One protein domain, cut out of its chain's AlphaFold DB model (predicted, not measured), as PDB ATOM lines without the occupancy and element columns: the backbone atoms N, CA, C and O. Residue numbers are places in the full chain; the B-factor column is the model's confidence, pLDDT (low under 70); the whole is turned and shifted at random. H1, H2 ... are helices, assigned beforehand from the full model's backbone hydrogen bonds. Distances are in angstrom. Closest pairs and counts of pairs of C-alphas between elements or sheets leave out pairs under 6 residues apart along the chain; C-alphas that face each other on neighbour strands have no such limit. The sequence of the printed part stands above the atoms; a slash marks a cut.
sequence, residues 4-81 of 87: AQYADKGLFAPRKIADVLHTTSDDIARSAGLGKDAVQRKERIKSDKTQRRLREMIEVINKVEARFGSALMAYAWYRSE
ATOM      1  N   ALA A   4       3.001 -50.864  29.152       88.69
ATOM      2  CA  ALA A   4       2.643 -49.640  29.860       88.69
ATOM      3  C   ALA A   4       3.234 -48.367  29.225       88.69
ATOM      4  O   ALA A   4       2.625 -47.306  29.338       88.69
ATOM      5  N   GLN A   5       4.362 -48.456  28.510       91.00
ATOM      6  CA  GLN A   5       4.973 -47.287  27.863       91.00
ATOM      7  C   GLN A   5       4.094 -46.692  26.749       91.00
ATOM      8  O   GLN A   5       4.174 -45.504  26.449       91.00
ATOM      9  N   TYR A   6       3.226 -47.514  26.155       92.75
ATOM     10  CA  TYR A   6       2.304 -47.117  25.090       92.75
ATOM     11  C   TYR A   6       0.964 -46.614  25.615       92.75
ATOM     12  O   TYR A   6       0.108 -46.194  24.831       92.75
ATOM     13  N   ALA A   7       0.758 -46.685  26.928       93.38
ATOM     14  CA  ALA A   7      -0.502 -46.353  27.552       93.38
ATOM     15  C   ALA A   7      -0.467 -44.972  28.222       93.38
ATOM     16  O   ALA A   7       0.566 -44.467  28.670       93.38
ATOM     17  N   ASP A   8      -1.632 -44.347  28.301       93.00
ATOM     18  CA  ASP A   8      -1.916 -43.234  29.189       93.00
ATOM     19  C   ASP A   8      -3.203 -43.537  29.957       93.00
ATOM     20  O   ASP A   8      -4.200 -43.955  29.367       93.00
ATOM     21  N   LYS A   9      -3.167 -43.381  31.285       90.69
ATOM     22  CA  LYS A   9      -4.300 -43.680  32.183       90.69
ATOM     23  C   LYS A   9      -4.941 -45.060  31.933       90.69
ATOM     24  O   LYS A   9      -6.157 -45.202  31.977       90.69
ATOM     25  N   GLY A  10      -4.118 -46.071  31.641       91.25
ATOM     26  CA  GLY A  10      -4.565 -47.449  31.400       91.25
ATOM     27  C   GLY A  10      -5.097 -47.741  29.989       91.25
ATOM     28  O   GLY A  10      -5.488 -48.874  29.726       91.25
ATOM     29  N   LEU A  11      -5.080 -46.767  29.075       95.25
ATOM     30  CA  LEU A  11      -5.500 -46.932  27.681       95.25
ATOM     31  C   LEU A  11      -4.311 -46.773  26.739       95.25
ATOM     32  O   LEU A  11      -3.522 -45.846  26.895       95.25
ATOM     33  N   PHE A  12      -4.206 -47.620  25.720       96.81
ATOM     34  CA  PHE A  12      -3.255 -47.430  24.630       96.81
ATOM     35  C   PHE A  12      -3.518 -46.090  23.940       96.81
ATOM     36  O   PHE A  12      -4.635 -45.813  23.492       96.81
ATOM     37  N   ALA A  13      -2.475 -45.264  23.867       96.19
ATOM     38  CA  ALA A  13      -2.521 -43.920  23.318       96.19
ATOM     39  C   ALA A  13      -1.868 -43.909  21.922       96.19
ATOM     40  O   ALA A  13      -0.641 -44.006  21.831       96.19
ATOM     41  N   PRO A  14      -2.640 -43.733  20.827       96.12
ATOM     42  CA  PRO A  14      -2.109 -43.768  19.459       96.12
ATOM     43  C   PRO A  14      -0.952 -42.799  19.214       96.12
ATOM     44  O   PRO A  14      -0.046 -43.101  18.445       96.12
ATOM     45  N   ARG A  15      -0.963 -41.640  19.882       95.50
ATOM     46  CA  ARG A  15       0.107 -40.645  19.777       95.50
ATOM     47  C   ARG A  15       1.410 -41.125  20.412       95.50
ATOM     48  O   ARG A  15       2.431 -41.075  19.751       95.50
ATOM     49  N   LYS A  16       1.365 -41.693  21.625       96.12
ATOM     50  CA  LYS A  16       2.563 -42.261  22.269       96.12
ATOM     51  C   LYS A  16       3.157 -43.406  21.454       96.12
ATOM     52  O   LYS A  16       4.369 -43.509  21.330       96.12
ATOM     53  N   ILE A  17       2.300 -44.261  20.890       96.50
ATOM     54  CA  ILE A  17       2.739 -45.332  19.988       96.50
ATOM     55  C   ILE A  17       3.449 -44.734  18.770       96.50
ATOM     56  O   ILE A  17       4.549 -45.163  18.433       96.50
ATOM     57  N   ALA A  18       2.835 -43.735  18.135       96.69
ATOM     58  CA  ALA A  18       3.401 -43.063  16.976       96.69
ATOM     59  C   ALA A  18       4.756 -42.406  17.286       96.69
ATOM     60  O   ALA A  18       5.680 -42.540  16.490       96.69
ATOM     61  N   ASP A  19       4.896 -41.779  18.456       96.06
ATOM     62  CA  ASP A  19       6.140 -41.148  18.898       96.06
ATOM     63  C   ASP A  19       7.272 -42.182  19.054       96.06
ATOM     64  O   ASP A  19       8.367 -41.979  18.534       96.06
ATOM     65  N   VAL A  20       7.003 -43.327  19.701       94.50
ATOM     66  CA  VAL A  20       7.988 -44.417  19.881       94.50
ATOM     67  C   VAL A  20       8.384 -45.059  18.550       94.50
ATOM     68  O   VAL A  20       9.529 -45.465  18.368       94.50
ATOM     69  N   LEU A  21       7.436 -45.175  17.620       94.94
ATOM     70  CA  LEU A  21       7.647 -45.809  16.318       94.94
ATOM     71  C   LEU A  21       8.031 -44.807  15.216       94.94
ATOM     72  O   LEU A  21       8.067 -45.185  14.047       94.94
ATOM     73  N   HIS A  22       8.309 -43.547  15.576       95.69
ATOM     74  CA  HIS A  22       8.669 -42.455  14.665       95.69
ATOM     75  C   HIS A  22       7.742 -42.340  13.445       95.69
ATOM     76  O   HIS A  22       8.173 -42.281  12.294       95.69
ATOM     77  N   THR A  23       6.438 -42.326  13.705       95.81
ATOM     78  CA  THR A  23       5.394 -42.304  12.679       95.81
ATOM     79  C   THR A  23       4.225 -41.408  13.103       95.81
ATOM     80  O   THR A  23       4.370 -40.560  13.980       95.81
ATOM     81  N   THR A  24       3.061 -41.544  12.467       96.94
ATOM     82  CA  THR A  24       1.863 -40.752  12.769       96.94
ATOM     83  C   THR A  24       0.748 -41.618  13.344       96.94
ATOM     84  O   THR A  24       0.674 -42.817  13.084       96.94
ATOM     85  N   SER A  25      -0.188 -41.027  14.094       95.88
ATOM     86  CA  SER A  25      -1.356 -41.777  14.583       95.88
ATOM     87  C   SER A  25      -2.221 -42.343  13.448       95.88
ATOM     88  O   SER A  25      -2.828 -43.396  13.622       95.88
ATOM     89  N   ASP A  26      -2.238 -41.694  12.281       95.56
ATOM     90  CA  ASP A  26      -2.912 -42.200  11.080       95.56
ATOM     91  C   ASP A  26      -2.252 -43.485  10.553       95.56
ATOM     92  O   ASP A  26      -2.949 -44.415  10.143       95.56
ATOM     93  N   ASP A  27      -0.919 -43.559  10.587       95.50
ATOM     94  CA  ASP A  27      -0.180 -44.777  10.244       95.50
ATOM     95  C   ASP A  27      -0.451 -45.891  11.252       95.50
ATOM     96  O   ASP A  27      -0.721 -47.018  10.846       95.50
ATOM     97  N   ILE A  28      -0.491 -45.571  12.550       96.38
ATOM     98  CA  ILE A  28      -0.863 -46.539  13.592       96.38
ATOM     99  C   ILE A  28      -2.275 -47.084  13.365       96.38
ATOM    100  O   ILE A  28      -2.483 -48.290  13.469       96.38
ATOM    101  N   ALA A  29      -3.243 -46.232  13.014       95.94
ATOM    102  CA  ALA A  29      -4.595 -46.690  12.708       95.94
ATOM    103  C   ALA A  29      -4.604 -47.680  11.541       95.94
ATOM    104  O   ALA A  29      -5.173 -48.762  11.669       95.94
ATOM    105  N   ARG A  30      -3.926 -47.340  10.438       94.50
ATOM    106  CA  ARG A  30      -3.808 -48.226   9.273       94.50
ATOM    107  C   ARG A  30      -3.156 -49.556   9.642       94.50
ATOM    108  O   ARG A  30      -3.720 -50.602   9.339       94.50
ATOM    109  N   SER A  31      -2.024 -49.513  10.340       94.19
ATOM    110  CA  SER A  31      -1.290 -50.698  10.791       94.19
ATOM    111  C   SER A  31      -2.114 -51.583  11.735       94.19
ATOM    112  O   SER A  31      -2.028 -52.800  11.646       94.19
ATOM    113  N   ALA A  32      -2.965 -51.005  12.585       94.94
ATOM    114  CA  ALA A  32      -3.856 -51.745  13.481       94.94
ATOM    115  C   ALA A  32      -5.171 -52.218  12.816       94.94
ATOM    116  O   ALA A  32      -6.044 -52.767  13.496       94.94
ATOM    117  N   GLY A  33      -5.370 -51.970  11.514       93.44
ATOM    118  CA  GLY A  33      -6.618 -52.295  10.812       93.44
ATOM    119  C   GLY A  33      -7.820 -51.457  11.272       93.44
ATOM    120  O   GLY A  33      -8.957 -51.934  11.299       93.44
ATOM    121  N   LEU A  34      -7.574 -50.215  11.690       96.06
ATOM    122  CA  LEU A  34      -8.567 -49.261  12.172       96.06
ATOM    123  C   LEU A  34      -8.783 -48.123  11.162       96.06
ATOM    124  O   LEU A  34      -7.866 -47.675  10.478       96.06
ATOM    125  N   GLY A  35     -10.006 -47.590  11.119       94.31
ATOM    126  CA  GLY A  35     -10.275 -46.327  10.427       94.31
ATOM    127  C   GLY A  35      -9.690 -45.135  11.194       94.31
ATOM    128  O   GLY A  35      -9.621 -45.166  12.422       94.31
ATOM    129  N   LYS A  36      -9.332 -44.050  10.496       93.81
ATOM    130  CA  LYS A  36      -8.724 -42.845  11.101       93.81
ATOM    131  C   LYS A  36      -9.529 -42.267  12.273       93.81
ATOM    132  O   LYS A  36      -8.974 -41.939  13.317       93.81
ATOM    133  N   ASP A  37     -10.855 -42.222  12.141       94.12
ATOM    134  CA  ASP A  37     -11.757 -41.736  13.195       94.12
ATOM    135  C   ASP A  37     -11.627 -42.513  14.518       94.12
ATOM    136  O   ASP A  37     -11.919 -41.964  15.584       94.12
ATOM    137  N   ALA A  38     -11.182 -43.775  14.469       93.88
ATOM    138  CA  ALA A  38     -10.998 -44.609  15.652       93.88
ATOM    139  C   ALA A  38      -9.887 -44.085  16.572       93.88
ATOM    140  O   ALA A  38      -9.986 -44.252  17.786       93.88
ATOM    141  N   VAL A  39      -8.862 -43.435  16.006       93.56
ATOM    142  CA  VAL A  39      -7.700 -42.918  16.748       93.56
ATOM    143  C   VAL A  39      -7.696 -41.396  16.909       93.56
ATOM    144  O   VAL A  39      -6.935 -40.883  17.723       93.56
ATOM    145  N   GLN A  40      -8.527 -40.669  16.153       90.75
ATOM    146  CA  GLN A  40      -8.602 -39.204  16.214       90.75
ATOM    147  C   GLN A  40      -9.666 -38.700  17.202       90.75
ATOM    148  O   GLN A  40      -9.472 -37.679  17.864       90.75
ATOM    149  N   ARG A  41     -10.799 -39.404  17.345       93.06
ATOM    150  CA  ARG A  41     -11.885 -38.968  18.239       93.06
ATOM    151  C   ARG A  41     -11.702 -39.532  19.644       93.06
ATOM    152  O   ARG A  41     -11.686 -40.748  19.823       93.06
ATOM    153  N   LYS A  42     -11.677 -38.655  20.655       89.31
ATOM    154  CA  LYS A  42     -11.463 -39.020  22.072       89.31
ATOM    155  C   LYS A  42     -12.348 -40.174  22.557       89.31
ATOM    156  O   LYS A  42     -11.843 -41.083  23.205       89.31
ATOM    157  N   GLU A  43     -13.635 -40.173  22.212       91.81
ATOM    158  CA  GLU A  43     -14.553 -41.247  22.623       91.81
ATOM    159  C   GLU A  43     -14.333 -42.559  21.859       91.81
ATOM    160  O   GLU A  43     -14.502 -43.642  22.413       91.81
ATOM    161  N   ARG A  44     -13.885 -42.497  20.598       93.81
ATOM    162  CA  ARG A  44     -13.615 -43.701  19.797       93.81
ATOM    163  C   ARG A  44     -12.333 -44.413  20.221       93.81
ATOM    164  O   ARG A  44     -12.302 -45.646  20.185       93.81
ATOM    165  N   ILE A  45     -11.325 -43.661  20.670       95.12
ATOM    166  CA  ILE A  45     -10.066 -44.216  21.188       95.12
ATOM    167  C   ILE A  45     -10.339 -45.155  22.366       95.12
ATOM    168  O   ILE A  45      -9.717 -46.208  22.461       95.12
ATOM    169  N   LYS A  46     -11.295 -44.802  23.234       95.44
ATOM    170  CA  LYS A  46     -11.648 -45.566  24.441       95.44
ATOM    171  C   LYS A  46     -12.441 -46.844  24.159       95.44
ATOM    172  O   LYS A  46     -12.614 -47.649  25.066       95.44
ATOM    173  N   SER A  47     -12.970 -47.016  22.946       96.94
ATOM    174  CA  SER A  47     -13.798 -48.185  22.643       96.94
ATOM    175  C   SER A  47     -12.987 -49.478  22.736       96.94
ATOM    176  O   SER A  47     -11.826 -49.517  22.319       96.94
ATOM    177  N   ASP A  48     -13.620 -50.542  23.232       97.12
ATOM    178  CA  ASP A  48     -12.986 -51.853  23.410       97.12
ATOM    179  C   ASP A  48     -12.329 -52.358  22.117       97.12
ATOM    180  O   ASP A  48     -11.152 -52.710  22.102       97.12
ATOM    181  N   LYS A  49     -13.041 -52.258  20.983       96.81
ATOM    182  CA  LYS A  49     -12.510 -52.636  19.666       96.81
ATOM    183  C   LYS A  49     -11.215 -51.889  19.327       96.81
ATOM    184  O   LYS A  49     -10.273 -52.515  18.847       96.81
ATOM    185  N   THR A  50     -11.165 -50.574  19.546       97.50
ATOM    186  CA  THR A  50      -9.963 -49.772  19.267       97.50
ATOM    187  C   THR A  50      -8.815 -50.185  20.182       97.50
ATOM    188  O   THR A  50      -7.717 -50.453  19.700       97.50
ATOM    189  N   GLN A  51      -9.067 -50.291  21.487       98.00
ATOM    190  CA  GLN A  51      -8.049 -50.662  22.471       98.00
ATOM    191  C   GLN A  51      -7.491 -52.065  22.229       98.00
ATOM    192  O   GLN A  51      -6.276 -52.254  22.262       98.00
ATOM    193  N   ARG A  52      -8.357 -53.032  21.907       97.94
ATOM    194  CA  ARG A  52      -7.953 -54.395  21.562       97.94
ATOM    195  C   ARG A  52      -7.066 -54.426  20.318       97.94
ATOM    196  O   ARG A  52      -6.011 -55.042  20.363       97.94
ATOM    197  N   ARG A  53      -7.431 -53.717  19.242       97.75
ATOM    198  CA  ARG A  53      -6.609 -53.665  18.016       97.75
ATOM    199  C   ARG A  53      -5.247 -53.009  18.240       97.75
ATOM    200  O   ARG A  53      -4.243 -53.520  17.754       97.75
ATOM    201  N   LEU A  54      -5.195 -51.913  19.001       97.50
ATOM    202  CA  LEU A  54      -3.929 -51.264  19.359       97.50
ATOM    203  C   LEU A  54      -3.042 -52.191  20.201       97.50
ATOM    204  O   LEU A  54      -1.843 -52.284  19.948       97.50
ATOM    205  N   ARG A  55      -3.630 -52.911  21.166       97.00
ATOM    206  CA  ARG A  55      -2.927 -53.920  21.965       97.00
ATOM    207  C   ARG A  55      -2.354 -55.031  21.089       97.00
ATOM    208  O   ARG A  55      -1.158 -55.280  21.166       97.00
ATOM    209  N   GLU A  56      -3.192 -55.664  20.268       96.44
ATOM    210  CA  GLU A  56      -2.802 -56.773  19.385       96.44
ATOM    211  C   GLU A  56      -1.620 -56.372  18.490       96.44
ATOM    212  O   GLU A  56      -0.623 -57.089  18.417       96.44
ATOM    213  N   MET A  57      -1.684 -55.187  17.871       95.94
ATOM    214  CA  MET A  57      -0.590 -54.641  17.061       95.94
ATOM    215  C   MET A  57       0.718 -54.529  17.863       95.94
ATOM    216  O   MET A  57       1.770 -54.975  17.404       95.94
ATOM    217  N   ILE A  58       0.671 -53.949  19.066       96.44
ATOM    218  CA  ILE A  58       1.860 -53.768  19.910       96.44
ATOM    219  C   ILE A  58       2.412 -55.103  20.414       96.44
ATOM    220  O   ILE A  58       3.627 -55.265  20.502       96.44
ATOM    221  N   GLU A  59       1.554 -56.067  20.736       95.44
ATOM    222  CA  GLU A  59       1.976 -57.402  21.160       95.44
ATOM    223  C   GLU A  59       2.736 -58.127  20.041       95.44
ATOM    224  O   GLU A  59       3.773 -58.737  20.312       95.44
ATOM    225  N   VAL A  60       2.302 -57.983  18.782       93.81
ATOM    226  CA  VAL A  60       3.048 -58.495  17.620       93.81
ATOM    227  C   VAL A  60       4.403 -57.798  17.488       93.81
ATOM    228  O   VAL A  60       5.425 -58.479  17.401       93.81
ATOM    229  N   ILE A  61       4.437 -56.461  17.529       94.62
ATOM    230  CA  ILE A  61       5.688 -55.692  17.410       94.62
ATOM    231  C   ILE A  61       6.669 -56.078  18.519       94.62
ATOM    232  O   ILE A  61       7.818 -56.390  18.226       94.62
ATOM    233  N   ASN A  62       6.223 -56.138  19.776       93.38
ATOM    234  CA  ASN A  62       7.062 -56.522  20.914       93.38
ATOM    235  C   ASN A  62       7.601 -57.952  20.791       93.38
ATOM    236  O   ASN A  62       8.741 -58.213  21.168       93.38
ATOM    237  N   LYS A  63       6.791 -58.889  20.282       93.00
ATOM    238  CA  LYS A  63       7.225 -60.277  20.083       93.00
ATOM    239  C   LYS A  63       8.318 -60.379  19.021       93.00
ATOM    240  O   LYS A  63       9.227 -61.195  19.148       93.00
ATOM    241  N   VAL A  64       8.224 -59.554  17.984       91.50
ATOM    242  CA  VAL A  64       9.141 -59.572  16.844       91.50
ATOM    243  C   VAL A  64      10.373 -58.690  17.077       91.50
ATOM    244  O   VAL A  64      11.441 -58.982  16.546       91.50
ATOM    245  N   GLU A  65      10.277 -57.681  17.942       92.38
ATOM    246  CA  GLU A  65      11.378 -56.799  18.348       92.38
ATOM    247  C   GLU A  65      12.642 -57.569  18.741       92.38
ATOM    248  O   GLU A  65      13.728 -57.190  18.310       92.38
ATOM    249  N   ALA A  66      12.515 -58.680  19.474       88.75
ATOM    250  CA  ALA A  66      13.655 -59.497  19.898       88.75
ATOM    251  C   ALA A  66      14.527 -59.994  18.725       88.75
ATOM    252  O   ALA A  66      15.725 -60.195  18.896       88.75
ATOM    253  N   ARG A  67      13.945 -60.162  17.530       90.69
ATOM    254  CA  ARG A  67      14.665 -60.565  16.311       90.69
ATOM    255  C   ARG A  67      15.390 -59.399  15.637       90.69
ATOM    256  O   ARG A  67      16.407 -59.619  14.989       90.69
ATOM    257  N   PHE A  68      14.858 -58.186  15.753       90.38
ATOM    258  CA  PHE A  68      15.371 -57.001  15.058       90.38
ATOM    259  C   PHE A  68      16.207 -56.077  15.953       90.38
ATOM    260  O   PHE A  68      16.889 -55.193  15.444       90.38
ATOM    261  N   GLY A  69      16.133 -56.237  17.277       89.06
ATOM    262  CA  GLY A  69      16.833 -55.398  18.252       89.06
ATOM    263  C   GLY A  69      16.335 -53.949  18.319       89.06
ATOM    264  O   GLY A  69      16.971 -53.119  18.961       89.06
ATOM    265  N   SER A  70      15.228 -53.618  17.644       91.88
ATOM    266  CA  SER A  70      14.675 -52.262  17.588       91.88
ATOM    267  C   SER A  70      13.176 -52.272  17.297       91.88
ATOM    268  O   SER A  70      12.721 -52.891  16.331       91.88
ATOM    269  N   ALA A  71      12.417 -51.516  18.095       92.06
ATOM    270  CA  ALA A  71      10.991 -51.263  17.897       92.06
ATOM    271  C   ALA A  71      10.681 -50.700  16.503       92.06
ATOM    272  O   ALA A  71       9.716 -51.108  15.860       92.06
ATOM    273  N   LEU A  72      11.525 -49.778  16.029       93.62
ATOM    274  CA  LEU A  72      11.368 -49.132  14.731       93.62
ATOM    275  C   LEU A  72      11.552 -50.136  13.590       93.62
ATOM    276  O   LEU A  72      10.770 -50.137  12.644       93.62
ATOM    277  N   MET A  73      12.549 -51.019  13.690       94.12
ATOM    278  CA  MET A  73      12.785 -52.067  12.689       94.12
ATOM    279  C   MET A  73      11.689 -53.133  12.706       94.12
ATOM    280  O   MET A  73      11.210 -53.533  11.648       94.12
ATOM    281  N   ALA A  74      11.223 -53.535  13.890       94.31
ATOM    282  CA  ALA A  74      10.088 -54.446  14.012       94.31
ATOM    283  C   ALA A  74       8.798 -53.844  13.436       94.31
ATOM    284  O   ALA A  74       8.051 -54.538  12.749       94.31
ATOM    285  N   TYR A  75       8.551 -52.549  13.659       95.06
ATOM    286  CA  TYR A  75       7.424 -51.845  13.049       95.06
ATOM    287  C   TYR A  75       7.573 -51.708  11.531       95.06
ATOM    288  O   TYR A  75       6.598 -51.903  10.805       95.06
ATOM    289  N   ALA A  76       8.782 -51.414  11.043       93.62
ATOM    290  CA  ALA A  76       9.070 -51.363   9.618       93.62
ATOM    291  C   ALA A  76       8.740 -52.703   8.949       93.62
ATOM    292  O   ALA A  76       7.989 -52.693   7.981       93.62
ATOM    293  N   TRP A  77       9.189 -53.825   9.525       91.94
ATOM    294  CA  TRP A  77       8.831 -55.173   9.074       91.94
ATOM    295  C   TRP A  77       7.314 -55.415   9.115       91.94
ATOM    296  O   TRP A  77       6.720 -55.786   8.103       91.94
ATOM    297  N   TYR A  78       6.675 -55.123  10.254       91.62
ATOM    298  CA  TYR A  78       5.239 -55.333  10.474       91.62
ATOM    299  C   TYR A  78       4.363 -54.632   9.428       91.62
ATOM    300  O   TYR A  78       3.319 -55.153   9.046       91.62
ATOM    301  N   ARG A  79       4.772 -53.446   8.958       90.62
ATOM    302  CA  ARG A  79       4.024 -52.676   7.953       90.62
ATOM    303  C   ARG A  79       4.444 -52.954   6.504       90.62
ATOM    304  O   ARG A  79       3.754 -52.486   5.603       90.62
ATOM    305  N   SER A  80       5.585 -53.610   6.272       84.44
ATOM    306  CA  SER A  80       6.163 -53.804   4.932       84.44
ATOM    307  C   SER A  80       5.826 -55.143   4.278       84.44
ATOM    308  O   SER A  80       6.048 -55.277   3.078       84.44
ATOM    309  N   GLU A  81       5.293 -56.118   5.017       64.12
ATOM    310  CA  GLU A  81       5.022 -57.458   4.482       64.12
ATOM    311  C   GLU A  81       3.534 -57.829   4.610       64.12
ATOM    312  O   GLU A  81       3.055 -58.062   5.723       64.12
TER     313      GLU A  81
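Overview. This is residues 4 to 81 of the 87 residues of an uncharacterized protein of Bradyrhizobium lupini HPC(L) (UniProt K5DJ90). One long helix, H5, runs along one side of the domain, with a run of short helices, H1 to H4, gathered over most of its length and H6 folding back from its far end to make a corner. Before H1, the leading stretch folds back on itself, residues 7 to 8 pairing antiparallel with residues 11 to 12. The printed part has 78 residues with six named helices, H1 to H6 in chain order, and no named strand; the class is all helix. It is compact, with a radius of gyration of the C-alphas of 11.6 A, and only just elongated, spanning 35 by 23 by 19 A.

Along the chain. H1 is residues 14 to 20, 10.1 A long, beginning at C-alpha 14 (-2.109, -43.768, 19.459). H2 is residues 25 to 31, 9.7 A; H3 residues 36 to 40, 6.3 A; H4 residues 42 to 45, 5.5 A. H5, residues 48 to 68, is 30.0 A long. H6, residues 71 to 80, is 14.1 A long and ends at C-alpha 80 (6.163, -53.804, 4.932).

Arrangement. H1 and H2 touch, about perpendicular at 90 degrees; their closest C-alphas, of Pro 14 and Ser 25, are 5.3 A apart. H2 touches H3, closest at the C-alphas of Asp 26 and Lys 36, 5.8 A. H3 and H4 touch only at the corner. H1 and H5 are close but not clearly touching, C-alphas 14 and 54 being closest at 7.7 A, with a shallow tilt of 14 degrees, the same way. H6 touches residues 61 to 68 of H5 alone, closest at the C-alphas of Ala 74 and Glu 65, 5.1 A, only just about perpendicular at 71 degrees. H4 and H6 are apart. In H1, H2, H3 and H6 every O i to N i+4 pair is within hydrogen-bond range, in H5 14 of 17; H4 is too short for one.

Size, cuts and confidence. The C-alphas of Glu 43 and Arg 67 are farthest apart, 35.6 A. The printed part has no cut, and the five links between helices are tight. Mean pLDDT of the printed part is 93.7; residue 81 is under 70.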